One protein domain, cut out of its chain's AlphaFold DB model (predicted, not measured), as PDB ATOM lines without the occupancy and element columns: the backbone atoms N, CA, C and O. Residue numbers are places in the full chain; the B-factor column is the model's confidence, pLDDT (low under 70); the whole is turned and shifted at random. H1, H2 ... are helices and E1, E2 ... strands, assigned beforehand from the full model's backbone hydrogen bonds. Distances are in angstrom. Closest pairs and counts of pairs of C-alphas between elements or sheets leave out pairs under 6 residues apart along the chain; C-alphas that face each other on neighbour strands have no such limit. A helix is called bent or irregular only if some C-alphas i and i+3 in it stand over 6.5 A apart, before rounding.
ATOM      1  N   LEU A   3      -3.866 -44.495  30.791       93.94
ATOM      2  CA  LEU A   3      -3.567 -43.744  32.011       93.94
ATOM      3  C   LEU A   3      -2.758 -44.608  32.980       93.94
ATOM      4  O   LEU A   3      -2.985 -45.815  33.079       93.94
ATOM      5  N   TYR A   4      -1.852 -43.975  33.722       93.38
ATOM      6  CA  TYR A   4      -1.070 -44.598  34.787       93.38
ATOM      7  C   TYR A   4      -1.022 -43.680  36.011       93.38
ATOM      8  O   TYR A   4      -1.207 -42.466  35.898       93.38
ATOM      9  N   ASN A   5      -0.770 -44.255  37.184       87.25
ATOM     10  CA  ASN A   5      -0.575 -43.514  38.422       87.25
ATOM     11  C   ASN A   5       0.432 -44.261  39.303       87.25
ATOM     12  O   ASN A   5       0.379 -45.479  39.391       87.25
ATOM     13  N   SER A   6       1.330 -43.550  39.982       84.56
ATOM     14  CA  SER A   6       2.321 -44.160  40.880       84.56
ATOM     15  C   SER A   6       1.729 -44.766  42.158       84.56
ATOM     16  O   SER A   6       2.438 -45.437  42.898       84.56
ATOM     17  N   HIS A   7       0.457 -44.504  42.460       81.25
ATOM     18  CA  HIS A   7      -0.213 -44.960  43.680       81.25
ATOM     19  C   HIS A   7      -1.006 -46.256  43.508       81.25
ATOM     20  O   HIS A   7      -1.550 -46.761  44.488       81.25
ATOM     21  N   TYR A   8      -1.074 -46.805  42.295       84.62
ATOM     22  CA  TYR A   8      -1.644 -48.123  42.059       84.62
ATOM     23  C   TYR A   8      -0.955 -48.831  40.883       84.62
ATOM     24  O   TYR A   8      -0.507 -48.177  39.947       84.62
ATOM     25  N   PRO A   9      -0.881 -50.173  40.886       83.88
ATOM     26  CA  PRO A   9      -0.078 -50.920  39.916       83.88
ATOM     27  C   PRO A   9      -0.788 -51.234  38.584       83.88
ATOM     28  O   PRO A   9      -0.236 -51.964  37.764       83.88
ATOM     29  N   TRP A  10      -2.007 -50.736  38.346       88.19
ATOM     30  CA  TRP A  10      -2.759 -51.007  37.111       88.19
ATOM     31  C   TRP A  10      -2.784 -49.820  36.147       88.19
ATOM     32  O   TRP A  10      -2.764 -48.655  36.540       88.19
ATOM     33  N   TYR A  11      -2.914 -50.134  34.863       94.44
ATOM     34  CA  TYR A  11      -3.237 -49.160  33.826       94.44
ATOM     35  C   TYR A  11      -4.751 -49.050  33.643       94.44
ATOM     36  O   TYR A  11      -5.489 -50.006  33.891       94.44
ATOM     37  N   ILE A  12      -5.206 -47.883  33.189       95.62
ATOM     38  CA  ILE A  12      -6.586 -47.676  32.739       95.62
ATOM     39  C   ILE A  12      -6.537 -47.377  31.250       95.62
ATOM     40  O   ILE A  12      -5.991 -46.353  30.836       95.62
ATOM     41  N   ASP A  13      -7.110 -48.272  30.459       96.00
ATOM     42  CA  ASP A  13      -7.196 -48.120  29.016       96.00
ATOM     43  C   ASP A  13      -8.576 -47.577  28.644       96.00
ATOM     44  O   ASP A  13      -9.598 -48.233  28.816       96.00
ATOM     45  N   ALA A  14      -8.600 -46.336  28.163       95.06
ATOM     46  CA  ALA A  14      -9.774 -45.734  27.551       95.06
ATOM     47  C   ALA A  14      -9.729 -46.013  26.046       95.06
ATOM     48  O   ALA A  14      -8.938 -45.408  25.309       95.06
ATOM     49  N   GLU A  15     -10.536 -46.968  25.606       93.12
ATOM     50  CA  GLU A  15     -10.689 -47.337  24.201       93.12
ATOM     51  C   GLU A  15     -11.822 -46.533  23.562       93.12
ATOM     52  O   GLU A  15     -12.780 -46.150  24.231       93.12
ATOM     53  N   SER A  16     -11.697 -46.257  22.265       92.81
ATOM     54  CA  SER A  16     -12.751 -45.602  21.499       92.81
ATOM     55  C   SER A  16     -12.860 -46.226  20.121       92.81
ATOM     56  O   SER A  16     -11.851 -46.475  19.461       92.81
ATOM     57  N   ALA A  17     -14.098 -46.445  19.684       88.62
ATOM     58  CA  ALA A  17     -14.400 -46.791  18.299       88.62
ATOM     59  C   ALA A  17     -14.413 -45.550  17.384       88.62
ATOM     60  O   ALA A  17     -14.521 -45.680  16.165       88.62
ATOM     61  N   ASN A  18     -14.317 -44.343  17.955       86.75
ATOM     62  CA  ASN A  18     -14.260 -43.101  17.202       86.75
ATOM     63  C   ASN A  18     -12.849 -42.904  16.612       86.75
ATOM     64  O   ASN A  18     -11.882 -42.773  17.367       86.75
ATOM     65  N   PRO A  19     -12.709 -42.799  15.277       85.75
ATOM     66  CA  PRO A  19     -11.408 -42.598  14.637       85.75
ATOM     67  C   PRO A  19     -10.755 -41.251  14.987       85.75
ATOM     68  O   PRO A  19      -9.559 -41.074  14.774       85.75
ATOM     69  N   THR A  20     -11.523 -40.301  15.523       90.06
ATOM     70  CA  THR A  20     -11.064 -38.946  15.879       90.06
ATOM     71  C   THR A  20     -10.371 -38.902  17.245       90.06
ATOM     72  O   THR A  20      -9.637 -37.959  17.531       90.06
ATOM     73  N   GLY A  21     -10.587 -39.909  18.095       91.69
ATOM     74  CA  GLY A  21      -9.979 -40.007  19.419       91.69
ATOM     75  C   GLY A  21     -10.967 -40.369  20.524       91.69
ATOM     76  O   GLY A  21     -12.151 -40.586  20.284       91.69
ATOM     77  N   VAL A  22     -10.450 -40.419  21.753       94.75
ATOM     78  CA  VAL A  22     -11.210 -40.762  22.962       94.75
ATOM     79  C   VAL A  22     -12.030 -39.562  23.426       94.75
ATOM     80  O   VAL A  22     -11.492 -38.477  23.653       94.75
ATOM     81  N   THR A  23     -13.331 -39.761  23.603       95.00
ATOM     82  CA  THR A  23     -14.238 -38.755  24.160       95.00
ATOM     83  C   THR A  23     -14.083 -38.638  25.678       95.00
ATOM     84  O   THR A  23     -13.647 -39.569  26.356       95.00
ATOM     85  N   LEU A  24     -14.516 -37.508  26.251       93.69
ATOM     86  CA  LEU A  24     -14.587 -37.366  27.711       93.69
ATOM     87  C   LEU A  24     -15.483 -38.437  28.347       93.69
ATOM     88  O   LEU A  24     -15.176 -38.922  29.429       93.69
ATOM     89  N   HIS A  25     -16.558 -38.833  27.663       93.94
ATOM     90  CA  HIS A  25     -17.436 -39.895  28.142       93.94
ATOM     91  C   HIS A  25     -16.684 -41.223  28.295       93.94
ATOM     92  O   HIS A  25     -16.691 -41.798  29.379       93.94
ATOM     93  N   GLU A  26     -15.992 -41.679  27.248       95.38
ATOM     94  CA  GLU A  26     -15.223 -42.934  27.274       95.38
ATOM     95  C   GLU A  26     -14.089 -42.880  28.300       95.38
ATOM     96  O   GLU A  26     -13.853 -43.848  29.022       95.38
ATOM     97  N   LEU A  27     -13.428 -41.726  28.419       94.81
ATOM     98  CA  LEU A  27     -12.394 -41.503  29.420       94.81
ATOM     99  C   LEU A  27     -12.930 -41.676  30.845       94.81
ATOM    100  O   LEU A  27     -12.395 -42.471  31.618       94.81
ATOM    101  N   PHE A  28     -13.986 -40.943  31.203       94.19
ATOM    102  CA  PHE A  28     -14.546 -41.008  32.551       94.19
ATOM    103  C   PHE A  28     -15.209 -42.359  32.835       94.19
ATOM    104  O   PHE A  28     -15.109 -42.846  33.960       94.19
ATOM    105  N   ALA A  29     -15.804 -43.007  31.829       94.94
ATOM    106  CA  ALA A  29     -16.353 -44.355  31.958       94.94
ATOM    107  C   ALA A  29     -15.260 -45.394  32.252       94.94
ATOM    108  O   ALA A  29     -15.419 -46.199  33.170       94.94
ATOM    109  N   ALA A  30     -14.127 -45.347  31.540       95.81
ATOM    110  CA  ALA A  30     -13.001 -46.251  31.774       95.81
ATOM    111  C   ALA A  30     -12.398 -46.060  33.176       95.81
ATOM    112  O   ALA A  30     -12.132 -47.039  33.882       95.81
ATOM    113  N   ILE A  31     -12.239 -44.804  33.615       93.56
ATOM    114  CA  ILE A  31     -11.787 -44.483  34.977       93.56
ATOM    115  C   ILE A  31     -12.766 -45.049  36.004       93.56
ATOM    116  O   ILE A  31     -12.348 -45.768  36.911       93.56
ATOM    117  N   TRP A  32     -14.060 -44.755  35.858       93.12
ATOM    118  CA  TRP A  32     -15.087 -45.195  36.799       93.12
ATOM    119  C   TRP A  32     -15.149 -46.723  36.900       93.12
ATOM    120  O   TRP A  32     -15.097 -47.262  38.006       93.12
ATOM    121  N   LEU A  33     -15.164 -47.429  35.764       95.31
ATOM    122  CA  LEU A  33     -15.202 -48.890  35.727       95.31
ATOM    123  C   LEU A  33     -13.973 -49.499  36.410       95.31
ATOM    124  O   LEU A  33     -14.104 -50.392  37.251       95.31
ATOM    125  N   SER A  34     -12.778 -48.980  36.105       94.75
ATOM    126  CA  SER A  34     -11.556 -49.441  36.760       94.75
ATOM    127  C   SER A  34     -11.604 -49.185  38.266       94.75
ATOM    128  O   SER A  34     -11.301 -50.080  39.043       94.75
ATOM    129  N   MET A  35     -12.022 -47.999  38.711       92.38
ATOM    130  CA  MET A  35     -12.082 -47.660  40.138       92.38
ATOM    131  C   MET A  35     -13.110 -48.495  40.914       92.38
ATOM    132  O   MET A  35     -12.881 -48.816  42.082       92.38
ATOM    133  N   MET A  36     -14.213 -48.891  40.273       92.94
ATOM    134  CA  MET A  36     -15.243 -49.743  40.876       92.94
ATOM    135  C   MET A  36     -14.908 -51.242  40.855       92.94
ATOM    136  O   MET A  36     -15.616 -52.033  41.477       92.94
ATOM    137  N   THR A  37     -13.828 -51.645  40.182       94.19
ATOM    138  CA  THR A  37     -13.416 -53.049  40.100       94.19
ATOM    139  C   THR A  37     -12.902 -53.543  41.466       94.19
ATOM    140  O   THR A  37     -12.040 -52.881  42.059       94.19
ATOM    141  N   PRO A  38     -13.400 -54.686  41.984       94.00
ATOM    142  CA  PRO A  38     -12.845 -55.331  43.170       94.00
ATOM    143  C   PRO A  38     -11.378 -55.699  42.966       94.00
ATOM    144  O   PRO A  38     -10.981 -56.115  41.876       94.00
ATOM    145  N   ILE A  39     -10.575 -55.567  44.014       92.19
ATOM    146  CA  ILE A  39      -9.187 -56.026  43.960       92.19
ATOM    147  C   ILE A  39      -9.121 -57.546  44.111       92.19
ATOM    148  O   ILE A  39      -9.983 -58.169  44.737       92.19
ATOM    149  N   SER A  40      -8.068 -58.147  43.571       89.00
ATOM    150  CA  SER A  40      -7.744 -59.543  43.833       89.00
ATOM    151  C   SER A  40      -6.998 -59.700  45.162       89.00
ATOM    152  O   SER A  40      -6.445 -58.754  45.722       89.00
ATOM    153  N   ASN A  41      -6.929 -60.935  45.665       86.38
ATOM    154  CA  ASN A  41      -6.133 -61.249  46.853       86.38
ATOM    155  C   ASN A  41      -4.637 -60.930  46.640       86.38
ATOM    156  O   ASN A  41      -3.991 -60.404  47.542       86.38
ATOM    157  N   ALA A  42      -4.120 -61.169  45.431       86.19
ATOM    158  CA  ALA A  42      -2.733 -60.875  45.065       86.19
ATOM    159  C   ALA A  42      -2.427 -59.367  45.050       86.19
ATOM    160  O   ALA A  42      -1.317 -58.963  45.384       86.19
ATOM    161  N   ASP A  43      -3.414 -58.523  44.729       85.12
ATOM    162  CA  ASP A  43      -3.256 -57.066  44.817       85.12
ATOM    163  C   ASP A  43      -3.082 -56.605  46.273       85.12
ATOM    164  O   ASP A  43      -2.375 -55.637  46.537       85.12
ATOM    165  N   TYR A  44      -3.709 -57.304  47.225       83.44
ATOM    166  CA  TYR A  44      -3.663 -56.957  48.649       83.44
ATOM    167  C   TYR A  44      -2.454 -57.564  49.385       83.44
ATOM    168  O   TYR A  44      -1.913 -56.968  50.321       83.44
ATOM    169  N   TRP A  45      -2.012 -58.747  48.955       83.50
ATOM    170  CA  TRP A  45      -0.903 -59.496  49.547       83.50
ATOM    171  C   TRP A  45       0.272 -59.611  48.572       83.50
ATOM    172  O   TRP A  45       0.580 -60.690  48.070       83.50
ATOM    173  N   ASN A  46       0.946 -58.488  48.322       82.38
ATOM    174  CA  ASN A  46       2.182 -58.438  47.537       82.38
ATOM    175  C   ASN A  46       3.336 -57.789  48.324       82.38
ATOM    176  O   ASN A  46       3.143 -57.269  49.423       82.38
ATOM    177  N   ASN A  47       4.536 -57.826  47.741       79.00
ATOM    178  CA  ASN A  47       5.769 -57.350  48.377       79.00
ATOM    179  C   ASN A  47       5.809 -55.828  48.598       79.00
ATOM    180  O   ASN A  47       6.523 -55.368  49.483       79.00
ATOM    181  N   GLU A  48       5.035 -55.061  47.829       76.62
ATOM    182  CA  GLU A  48       4.929 -53.600  47.955       76.62
ATOM    183  C   GLU A  48       3.927 -53.196  49.056       76.62
ATOM    184  O   GLU A  48       3.953 -52.079  49.574       76.62
ATOM    185  N   MET A  49       3.041 -54.117  49.450       82.06
ATOM    186  CA  MET A  49       2.003 -53.908  50.454       82.06
ATOM    187  C   MET A  49       2.490 -54.298  51.854       82.06
ATOM    188  O   MET A  49       2.355 -55.446  52.294       82.06
ATOM    189  N   ASN A  50       3.020 -53.325  52.595       86.75
ATOM    190  CA  ASN A  50       3.335 -53.506  54.014       86.75
ATOM    191  C   ASN A  50       2.066 -53.421  54.904       86.75
ATOM    192  O   ASN A  50       0.956 -53.168  54.426       86.75
ATOM    193  N   GLY A  51       2.218 -53.681  56.209       88.00
ATOM    194  CA  GLY A  51       1.101 -53.648  57.167       88.00
ATOM    195  C   GLY A  51       0.399 -52.289  57.239       88.00
ATOM    196  O   GLY A  51      -0.823 -52.234  57.169       88.00
ATOM    197  N   GLU A  52       1.169 -51.202  57.270       90.81
ATOM    198  CA  GLU A  52       0.654 -49.833  57.362       90.81
ATOM    199  C   GLU A  52      -0.181 -49.441  56.132       90.81
ATOM    200  O   GLU A  52      -1.278 -48.895  56.259       90.81
ATOM    201  N   VAL A  53       0.290 -49.756  54.920       88.31
ATOM    202  CA  VAL A  53      -0.462 -49.445  53.694       88.31
ATOM    203  C   VAL A  53      -1.765 -50.249  53.656       88.31
ATOM    204  O   VAL A  53      -2.805 -49.702  53.292       88.31
ATOM    205  N   ARG A  54      -1.754 -51.517  54.093       91.38
ATOM    206  CA  ARG A  54      -2.983 -52.324  54.204       91.38
ATOM    207  C   ARG A  54      -3.981 -51.719  55.191       91.38
ATOM    208  O   ARG A  54      -5.164 -51.658  54.873       91.38
ATOM    209  N   GLU A  55      -3.522 -51.236  56.343       92.94
ATOM    210  CA  GLU A  55      -4.384 -50.558  57.321       92.94
ATOM    211  C   GLU A  55      -5.018 -49.290  56.744       92.94
ATOM    212  O   GLU A  55      -6.220 -49.071  56.901       92.94
ATOM    213  N   ARG A  56      -4.252 -48.487  56.001       92.12
ATOM    214  CA  ARG A  56      -4.785 -47.287  55.343       92.12
ATOM    215  C   ARG A  56      -5.805 -47.614  54.252       92.12
ATOM    216  O   ARG A  56      -6.818 -46.924  54.153       92.12
ATOM    217  N   ILE A  57      -5.575 -48.664  53.460       91.94
ATOM    218  CA  ILE A  57      -6.552 -49.144  52.470       91.94
ATOM    219  C   ILE A  57      -7.815 -49.649  53.172       91.94
ATOM    220  O   ILE A  57      -8.919 -49.329  52.741       91.94
ATOM    221  N   ALA A  58      -7.676 -50.392  54.274       92.88
ATOM    222  CA  ALA A  58      -8.814 -50.861  55.058       92.88
ATOM    223  C   ALA A  58      -9.624 -49.691  55.643       92.88
ATOM    224  O   ALA A  58     -10.854 -49.719  55.602       92.88
ATOM    225  N   ALA A  59      -8.958 -48.636  56.122       92.94
ATOM    226  CA  ALA A  59      -9.620 -47.422  56.590       92.94
ATOM    227  C   ALA A  59     -10.369 -46.698  55.457       92.94
ATOM    228  O   ALA A  59     -11.514 -46.287  55.644       92.94
ATOM    229  N   ALA A  60      -9.761 -46.586  54.272       91.69
ATOM    230  CA  ALA A  60     -10.391 -45.980  53.099       91.69
ATOM    231  C   ALA A  60     -11.612 -46.779  52.615       91.69
ATOM    232  O   ALA A  60     -12.676 -46.204  52.382       91.69
ATOM    233  N   TRP A  61     -11.487 -48.105  52.551       93.56
ATOM    234  CA  TRP A  61     -12.590 -49.022  52.265       93.56
ATOM    235  C   TRP A  61     -13.737 -48.854  53.267       93.56
ATOM    236  O   TRP A  61     -14.890 -48.696  52.865       93.56
ATOM    237  N   PHE A  62     -13.425 -48.830  54.566       93.06
ATOM    238  CA  PHE A  62     -14.428 -48.659  55.613       93.06
ATOM    239  C   PHE A  62     -15.151 -47.311  55.506       93.06
ATOM    240  O   PHE A  62     -16.367 -47.269  55.658       93.06
ATOM    241  N   ALA A  63     -14.417 -46.234  55.211       89.38
ATOM    242  CA  ALA A  63     -14.982 -44.899  55.035       89.38
ATOM    243  C   ALA A  63     -15.874 -44.785  53.788       89.38
ATOM    244  O   ALA A  63     -16.880 -44.083  53.825       89.38
ATOM    245  N   ARG A  64     -15.530 -45.476  52.691       89.56
ATOM    246  CA  ARG A  64     -16.332 -45.491  51.457       89.56
ATOM    247  C   ARG A  64     -17.625 -46.294  51.606       89.56
ATOM    248  O   ARG A  64     -18.626 -45.959  50.979       89.56
ATOM    249  N   CYS A  65     -17.599 -47.405  52.337       92.06
ATOM    250  CA  CYS A  65     -18.755 -48.290  52.446       92.06
ATOM    251  C   CYS A  65     -19.853 -47.688  53.335       92.06
ATOM    252  O   CYS A  65     -19.724 -47.662  54.557       92.06
ATOM    253  N   GLU A  66     -20.968 -47.297  52.715       88.56
ATOM    254  CA  GLU A  66     -22.152 -46.777  53.414       88.56
ATOM    255  C   GLU A  66     -22.854 -47.844  54.271       88.56
ATOM    256  O   GLU A  66     -23.343 -47.547  55.361       88.56
ATOM    257  N   ASP A  67     -22.879 -49.100  53.806       92.38
ATOM    258  CA  ASP A  67     -23.597 -50.197  54.455       92.38
ATOM    259  C   ASP A  67     -22.844 -51.543  54.430       92.38
ATOM    260  O   ASP A  67     -21.785 -51.711  53.815       92.38
ATOM    261  N   ASP A  68     -23.406 -52.537  55.123       92.00
ATOM    262  CA  ASP A  68     -22.857 -53.898  55.185       92.00
ATOM    263  C   ASP A  68     -22.897 -54.639  53.841       92.00
ATOM    264  O   ASP A  68     -22.103 -55.557  53.617       92.00
ATOM    265  N   GLY A  69     -23.812 -54.273  52.943       93.00
ATOM    266  CA  GLY A  69     -23.876 -54.824  51.593       93.00
ATOM    267  C   GLY A  69     -22.658 -54.411  50.772       93.00
ATOM    268  O   GLY A  69     -22.021 -55.254  50.140       93.00
ATOM    269  N   GLU A  70     -22.280 -53.137  50.848       89.19
ATOM    270  CA  GLU A  70     -21.062 -52.600  50.252       89.19
ATOM    271  C   GLU A  70     -19.809 -53.219  50.877       89.19
ATOM    272  O   GLU A  70     -18.899 -53.609  50.142       89.19
ATOM    273  N   ARG A  71     -19.780 -53.414  52.203       92.00
ATOM    274  CA  ARG A  71     -18.652 -54.087  52.878       92.00
ATOM    275  C   ARG A  71     -18.451 -55.515  52.371       92.00
ATOM    276  O   ARG A  71     -17.322 -55.920  52.104       92.00
ATOM    277  N   LYS A  72     -19.532 -56.271  52.160       92.62
ATOM    278  CA  LYS A  72     -19.467 -57.650  51.635       92.62
ATOM    279  C   LYS A  72     -18.914 -57.745  50.213       92.62
ATOM    280  O   LYS A  72     -18.453 -58.815  49.822       92.62
ATOM    281  N   ARG A  73     -18.929 -56.652  49.443       90.69
ATOM    282  CA  ARG A  73     -18.329 -56.590  48.096       90.69
ATOM    283  C   ARG A  73     -16.806 -56.431  48.126       90.69
ATOM    284  O   ARG A  73     -16.179 -56.508  47.074       90.69
ATOM    285  N   GLY A  74     -16.224 -56.248  49.311       92.50
ATOM    286  CA  GLY A  74     -14.785 -56.167  49.515       92.50
ATOM    287  C   GLY A  74     -14.168 -54.844  49.063       92.50
ATOM    288  O   GLY A  74     -14.853 -53.869  48.735       92.50
ATOM    289  N   VAL A  75     -12.838 -54.829  49.088       94.06
ATOM    290  CA  VAL A  75     -12.018 -53.677  48.711       94.06
ATOM    291  C   VAL A  75     -12.047 -53.493  47.193       94.06
ATOM    292  O   VAL A  75     -11.955 -54.455  46.426       94.06
ATOM    293  N   ARG A  76     -12.163 -52.243  46.750       94.56
ATOM    294  CA  ARG A  76     -12.131 -51.841  45.342       94.56
ATOM    295  C   ARG A  76     -10.862 -51.064  45.042       94.56
ATOM    296  O   ARG A  76     -10.224 -50.503  45.926       94.56
ATOM    297  N   ARG A  77     -10.523 -50.978  43.761       93.19
ATOM    298  CA  ARG A  77      -9.375 -50.205  43.273       93.19
ATOM    299  C   ARG A  77      -9.385 -48.743  43.728       93.19
ATOM    300  O   ARG A  77      -8.324 -48.198  44.005       93.19
ATOM    301  N   VAL A  78     -10.560 -48.124  43.874       91.31
ATOM    302  CA  VAL A  78     -10.680 -46.760  44.423       91.31
ATOM    303  C   VAL A  78     -10.113 -46.629  45.844       91.31
ATOM    304  O   VAL A  78      -9.580 -45.580  46.187       91.31
ATOM    305  N   ASP A  79     -10.136 -47.697  46.645       91.69
ATOM    306  CA  ASP A  79      -9.683 -47.673  48.041       91.69
ATOM    307  C   ASP A  79      -8.146 -47.544  48.149       91.69
ATOM    308  O   ASP A  79      -7.629 -47.059  49.155       91.69
ATOM    309  N   PHE A  80      -7.399 -47.868  47.082       90.31
ATOM    310  CA  PHE A  80      -5.947 -47.628  46.991       90.31
ATOM    311  C   PHE A  80      -5.588 -46.145  46.898       90.31
ATOM    312  O   PHE A  80      -4.463 -45.749  47.216       90.31
ATOM    313  N   LEU A  81      -6.537 -45.305  46.479       88.50
ATOM    314  CA  LEU A  81      -6.332 -43.862  46.477       88.50
ATOM    315  C   LEU A  81      -6.320 -43.294  47.897       88.50
ATOM    316  O   LEU A  81      -5.742 -42.226  48.099       88.50
ATOM    317  N   MET A  82      -6.863 -44.023  48.877       88.75
ATOM    318  CA  MET A  82      -6.908 -43.624  50.280       88.75
ATOM    319  C   MET A  82      -7.442 -42.190  50.435       88.75
ATOM    320  O   MET A  82      -8.545 -41.862  50.011       88.75
ATOM    321  N   ASP A  83      -6.635 -41.311  51.018       79.38
ATOM    322  CA  ASP A  83      -6.930 -39.919  51.286       79.38
ATOM    323  C   ASP A  83      -6.634 -38.977  50.111       79.38
ATOM    324  O   ASP A  83      -6.948 -37.793  50.226       79.38
ATOM    325  N   ARG A  84      -6.087 -39.489  48.998       79.62
ATOM    326  CA  ARG A  84      -5.669 -38.712  47.816       79.62
ATOM    327  C   ARG A  84      -6.813 -38.362  46.865       79.62
ATOM    328  O   ARG A  84      -6.581 -37.706  45.851       79.62
ATOM    329  N   VAL A  85      -8.031 -38.819  47.145       68.69
ATOM    330  CA  VAL A  85      -9.201 -38.472  46.336       68.69
ATOM    331  C   VAL A  85      -9.650 -37.057  46.686       68.69
ATOM    332  O   VAL A  85      -9.996 -36.772  47.829       68.69
ATOM    333  N   ILE A  86      -9.628 -36.178  45.684       73.19
ATOM    334  CA  ILE A  86      -9.995 -34.765  45.830       73.19
ATOM    335  C   ILE A  86     -11.491 -34.557  45.567       73.19
ATOM    336  O   ILE A  86     -12.053 -33.651  46.153       73.19
ATOM    337  N   LEU A  87     -12.160 -35.381  44.747       76.38
ATOM    338  CA  LEU A  87     -13.595 -35.256  44.443       76.38
ATOM    339  C   LEU A  87     -14.437 -36.191  45.326       76.38
ATOM    340  O   LEU A  87     -14.369 -37.408  45.164       76.38
ATOM    341  N   GLU A  88     -15.253 -35.628  46.214       74.75
ATOM    342  CA  GLU A  88     -16.137 -36.372  47.126       74.75
ATOM    343  C   GLU A  88     -17.533 -36.608  46.534       74.75
ATOM    344  O   GLU A  88     -18.223 -37.540  46.941       74.75
ATOM    345  N   GLY A  89     -17.949 -35.808  45.548       79.94
ATOM    346  CA  GLY A  89     -19.211 -36.015  44.845       79.94
ATOM    347  C   GLY A  89     -19.864 -34.730  44.357       79.94
ATOM    348  O   GLY A  89     -19.209 -33.714  44.122       79.94
ATOM    349  N   PHE A  90     -21.181 -34.809  44.171       87.50
ATOM    350  CA  PHE A  90     -22.015 -33.687  43.767       87.50
ATOM    351  C   PHE A  90     -23.252 -33.624  44.657       87.50
ATOM    352  O   PHE A  90     -23.966 -34.617  44.802       87.50
ATOM    353  N   VAL A  91     -23.530 -32.455  45.226       89.50
ATOM    354  CA  VAL A  91     -24.730 -32.205  46.035       89.50
ATOM    355  C   VAL A  91     -25.633 -31.199  45.337       89.50
ATOM    356  O   VAL A  91     -25.180 -30.358  44.559       89.50
ATOM    357  N   ARG A  92     -26.942 -31.301  45.571       90.38
ATOM    358  CA  ARG A  92     -27.910 -30.416  44.922       90.38
ATOM    359  C   ARG A  92     -27.726 -28.987  45.437       90.38
ATOM    360  O   ARG A  92     -27.905 -28.731  46.625       90.38
ATOM    361  N   GLY A  93     -27.384 -28.077  44.534       88.44
ATOM    362  CA  GLY A  93     -27.260 -26.651  44.796       88.44
ATOM    363  C   GLY A  93     -28.564 -25.894  44.534       88.44
ATOM    364  O   GLY A  93     -29.651 -26.469  44.422       88.44
ATOM    365  N   LYS A  94     -28.452 -24.568  44.435       90.56
ATOM    366  CA  LYS A  94     -29.570 -23.676  44.090       90.56
ATOM    367  C   LYS A  94     -29.774 -23.615  42.576       90.56
ATOM    368  O   LYS A  94     -28.869 -23.935  41.813       90.56
ATOM    369  N   ASP A  95     -30.977 -23.226  42.157       92.00
ATOM    370  CA  ASP A  95     -31.310 -22.928  40.754       92.00
ATOM    371  C   ASP A  95     -31.025 -24.075  39.766       92.00
ATOM    372  O   ASP A  95     -30.666 -23.861  38.613       92.00
ATOM    373  N   GLY A  96     -31.176 -25.324  40.223       89.75
ATOM    374  CA  GLY A  96     -30.927 -26.512  39.401       89.75
ATOM    375  C   GLY A  96     -29.446 -26.854  39.203       89.75
ATOM    376  O   GLY A  96     -29.140 -27.802  38.483       89.75
ATOM    377  N   MET A  97     -28.539 -26.130  39.859       89.88
ATOM    378  CA  MET A  97     -27.104 -26.394  39.814       89.88
ATOM    379  C   MET A  97     -26.714 -27.531  40.759       89.88
ATOM    380  O   MET A  97     -27.379 -27.790  41.764       89.88
ATOM    381  N   TRP A  98     -25.600 -28.189  40.451       91.12
ATOM    382  CA  TRP A  98     -24.949 -29.155  41.331       91.12
ATOM    383  C   TRP A  98     -23.640 -28.566  41.840       91.12
ATOM    384  O   TRP A  98     -22.841 -28.049  41.059       91.12
ATOM    385  N   GLU A  99     -23.430 -28.632  43.147       90.25
ATOM    386  CA  GLU A  99     -22.173 -28.250  43.774       90.25
ATOM    387  C   GLU A  99     -21.238 -29.456  43.785       90.25
ATOM    388  O   GLU A  99     -21.597 -30.525  44.274       90.25
ATOM    389  N   MET A 100     -20.040 -29.279  43.232       88.62
ATOM    390  CA  MET A 100     -18.975 -30.276  43.254       88.62
ATOM    391  C   MET A 100     -18.269 -30.231  44.610       88.62
ATOM    392  O   MET A 100     -17.589 -29.250  44.918       88.62
ATOM    393  N   THR A 101     -18.417 -31.281  45.414       84.94
ATOM    394  CA  THR A 101     -17.777 -31.373  46.727       84.94
ATOM    395  C   THR A 101     -16.376 -31.934  46.574       84.94
ATOM    396  O   THR A 101     -16.164 -32.972  45.943       84.94
ATOM    397  N   ILE A 102     -15.402 -31.229  47.146       81.69
ATOM    398  CA  ILE A 102     -14.010 -31.658  47.146       81.69
ATOM    399  C   ILE A 102     -13.484 -31.787  48.566       81.69
ATOM    400  O   ILE A 102     -13.781 -30.960  49.431       81.69
ATOM    401  N   LYS A 103     -12.651 -32.801  48.785       76.06
ATOM    402  CA  LYS A 103     -11.952 -32.986  50.046       76.06
ATOM    403  C   LYS A 103     -11.030 -31.791  50.272       76.06
ATOM    404  O   LYS A 103     -10.222 -31.448  49.406       76.06
TER     405      LYS A 103
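What this domain is: This is residues 3 to 103 of the 106 residues of an uncharacterized protein of Postia placenta MAD-698-R-SB12 (UniProt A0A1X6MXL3). What shape do these atoms make? It is a loose set of helices gathered round H5, which lies in the middle: H3 crosses H5, and the last residues of H1, 34 to 36, pack on it. The hairpin of E1 and E2 follows H5 and makes one far end, while a long loop, residues 3 to 23, leads into H1 and runs beside it. What are the counts and the size? The printed part has 101 residues, with five named helices and then two named strands, antiparallel in the order E1 - E2, and its class is mostly helix. It is loose, with a radius of gyration of the C-alphas of 16.0 A and spans of 44 by 39 by 24 A.

Where its parts are: What comes first? Residues 3 to 23 hold no named element; H1, residues 24 to 36, then runs 18.1 A from C-alpha 24 at (-14.587, -37.366, 27.711). Which helices follow? H2 is residues 41 to 44, 5.3 A, and H3 is residues 51 to 64, 20.1 A. H4 is residues 68 to 72, 6.2 A, and H5 is residues 77 to 84, 12.9 A, from C-alpha 77 at (-9.375, -50.205, 43.273). Where are the strands? E1 is residues 87 to 92, 15.1 A, and E2 is residues 98 to 102, 12.6 A, ending with C-alpha 102 at (-14.010, -31.658, 47.146).

How they stand to each other: What touches H5? H1 touches it with residues 34 to 36 alone, about perpendicular at 83 degrees; their closest C-alphas are those of Met 35 and Val 78, 4.6 A. H3 touches it, about perpendicular at 85 degrees; their closest C-alphas are those of Ala 60 and Met 82, 5.1 A. Where are H2 and H4? Each is close to H3 but not clearly touching, with closest C-alphas Tyr 44 and Arg 54 at 7.3 A, and Phe 62 and Arg 71 at 7.4 A. How do the strands pair? E1 and E2 form an antiparallel hairpin at 153 degrees, with N 88 and O 101 at 2.8 A and N 91 and O 99 at 2.9 A, within hydrogen-bond range; both strands are apart from H1 and H3. What do the helix backbones show? In H1, H3 and H4 every O i to N i+4 pair is within range, and H2 is too short for one. H5 is irregular, with C-alphas 80 and 83 8.9 A apart; it has 0 of 4 such pairs but 4 of 5 O i to N i+3 pairs within range.

The domain as a whole: How far does it reach? The two C-alphas farthest apart are those of Asn 47 and Asp 95, 51.2 A. Is it continuous? The printed part has no cut, and no link between named elements is long. Where is confidence low? The mean pLDDT of the printed part is 89.2, and residue 85 is the one under 70.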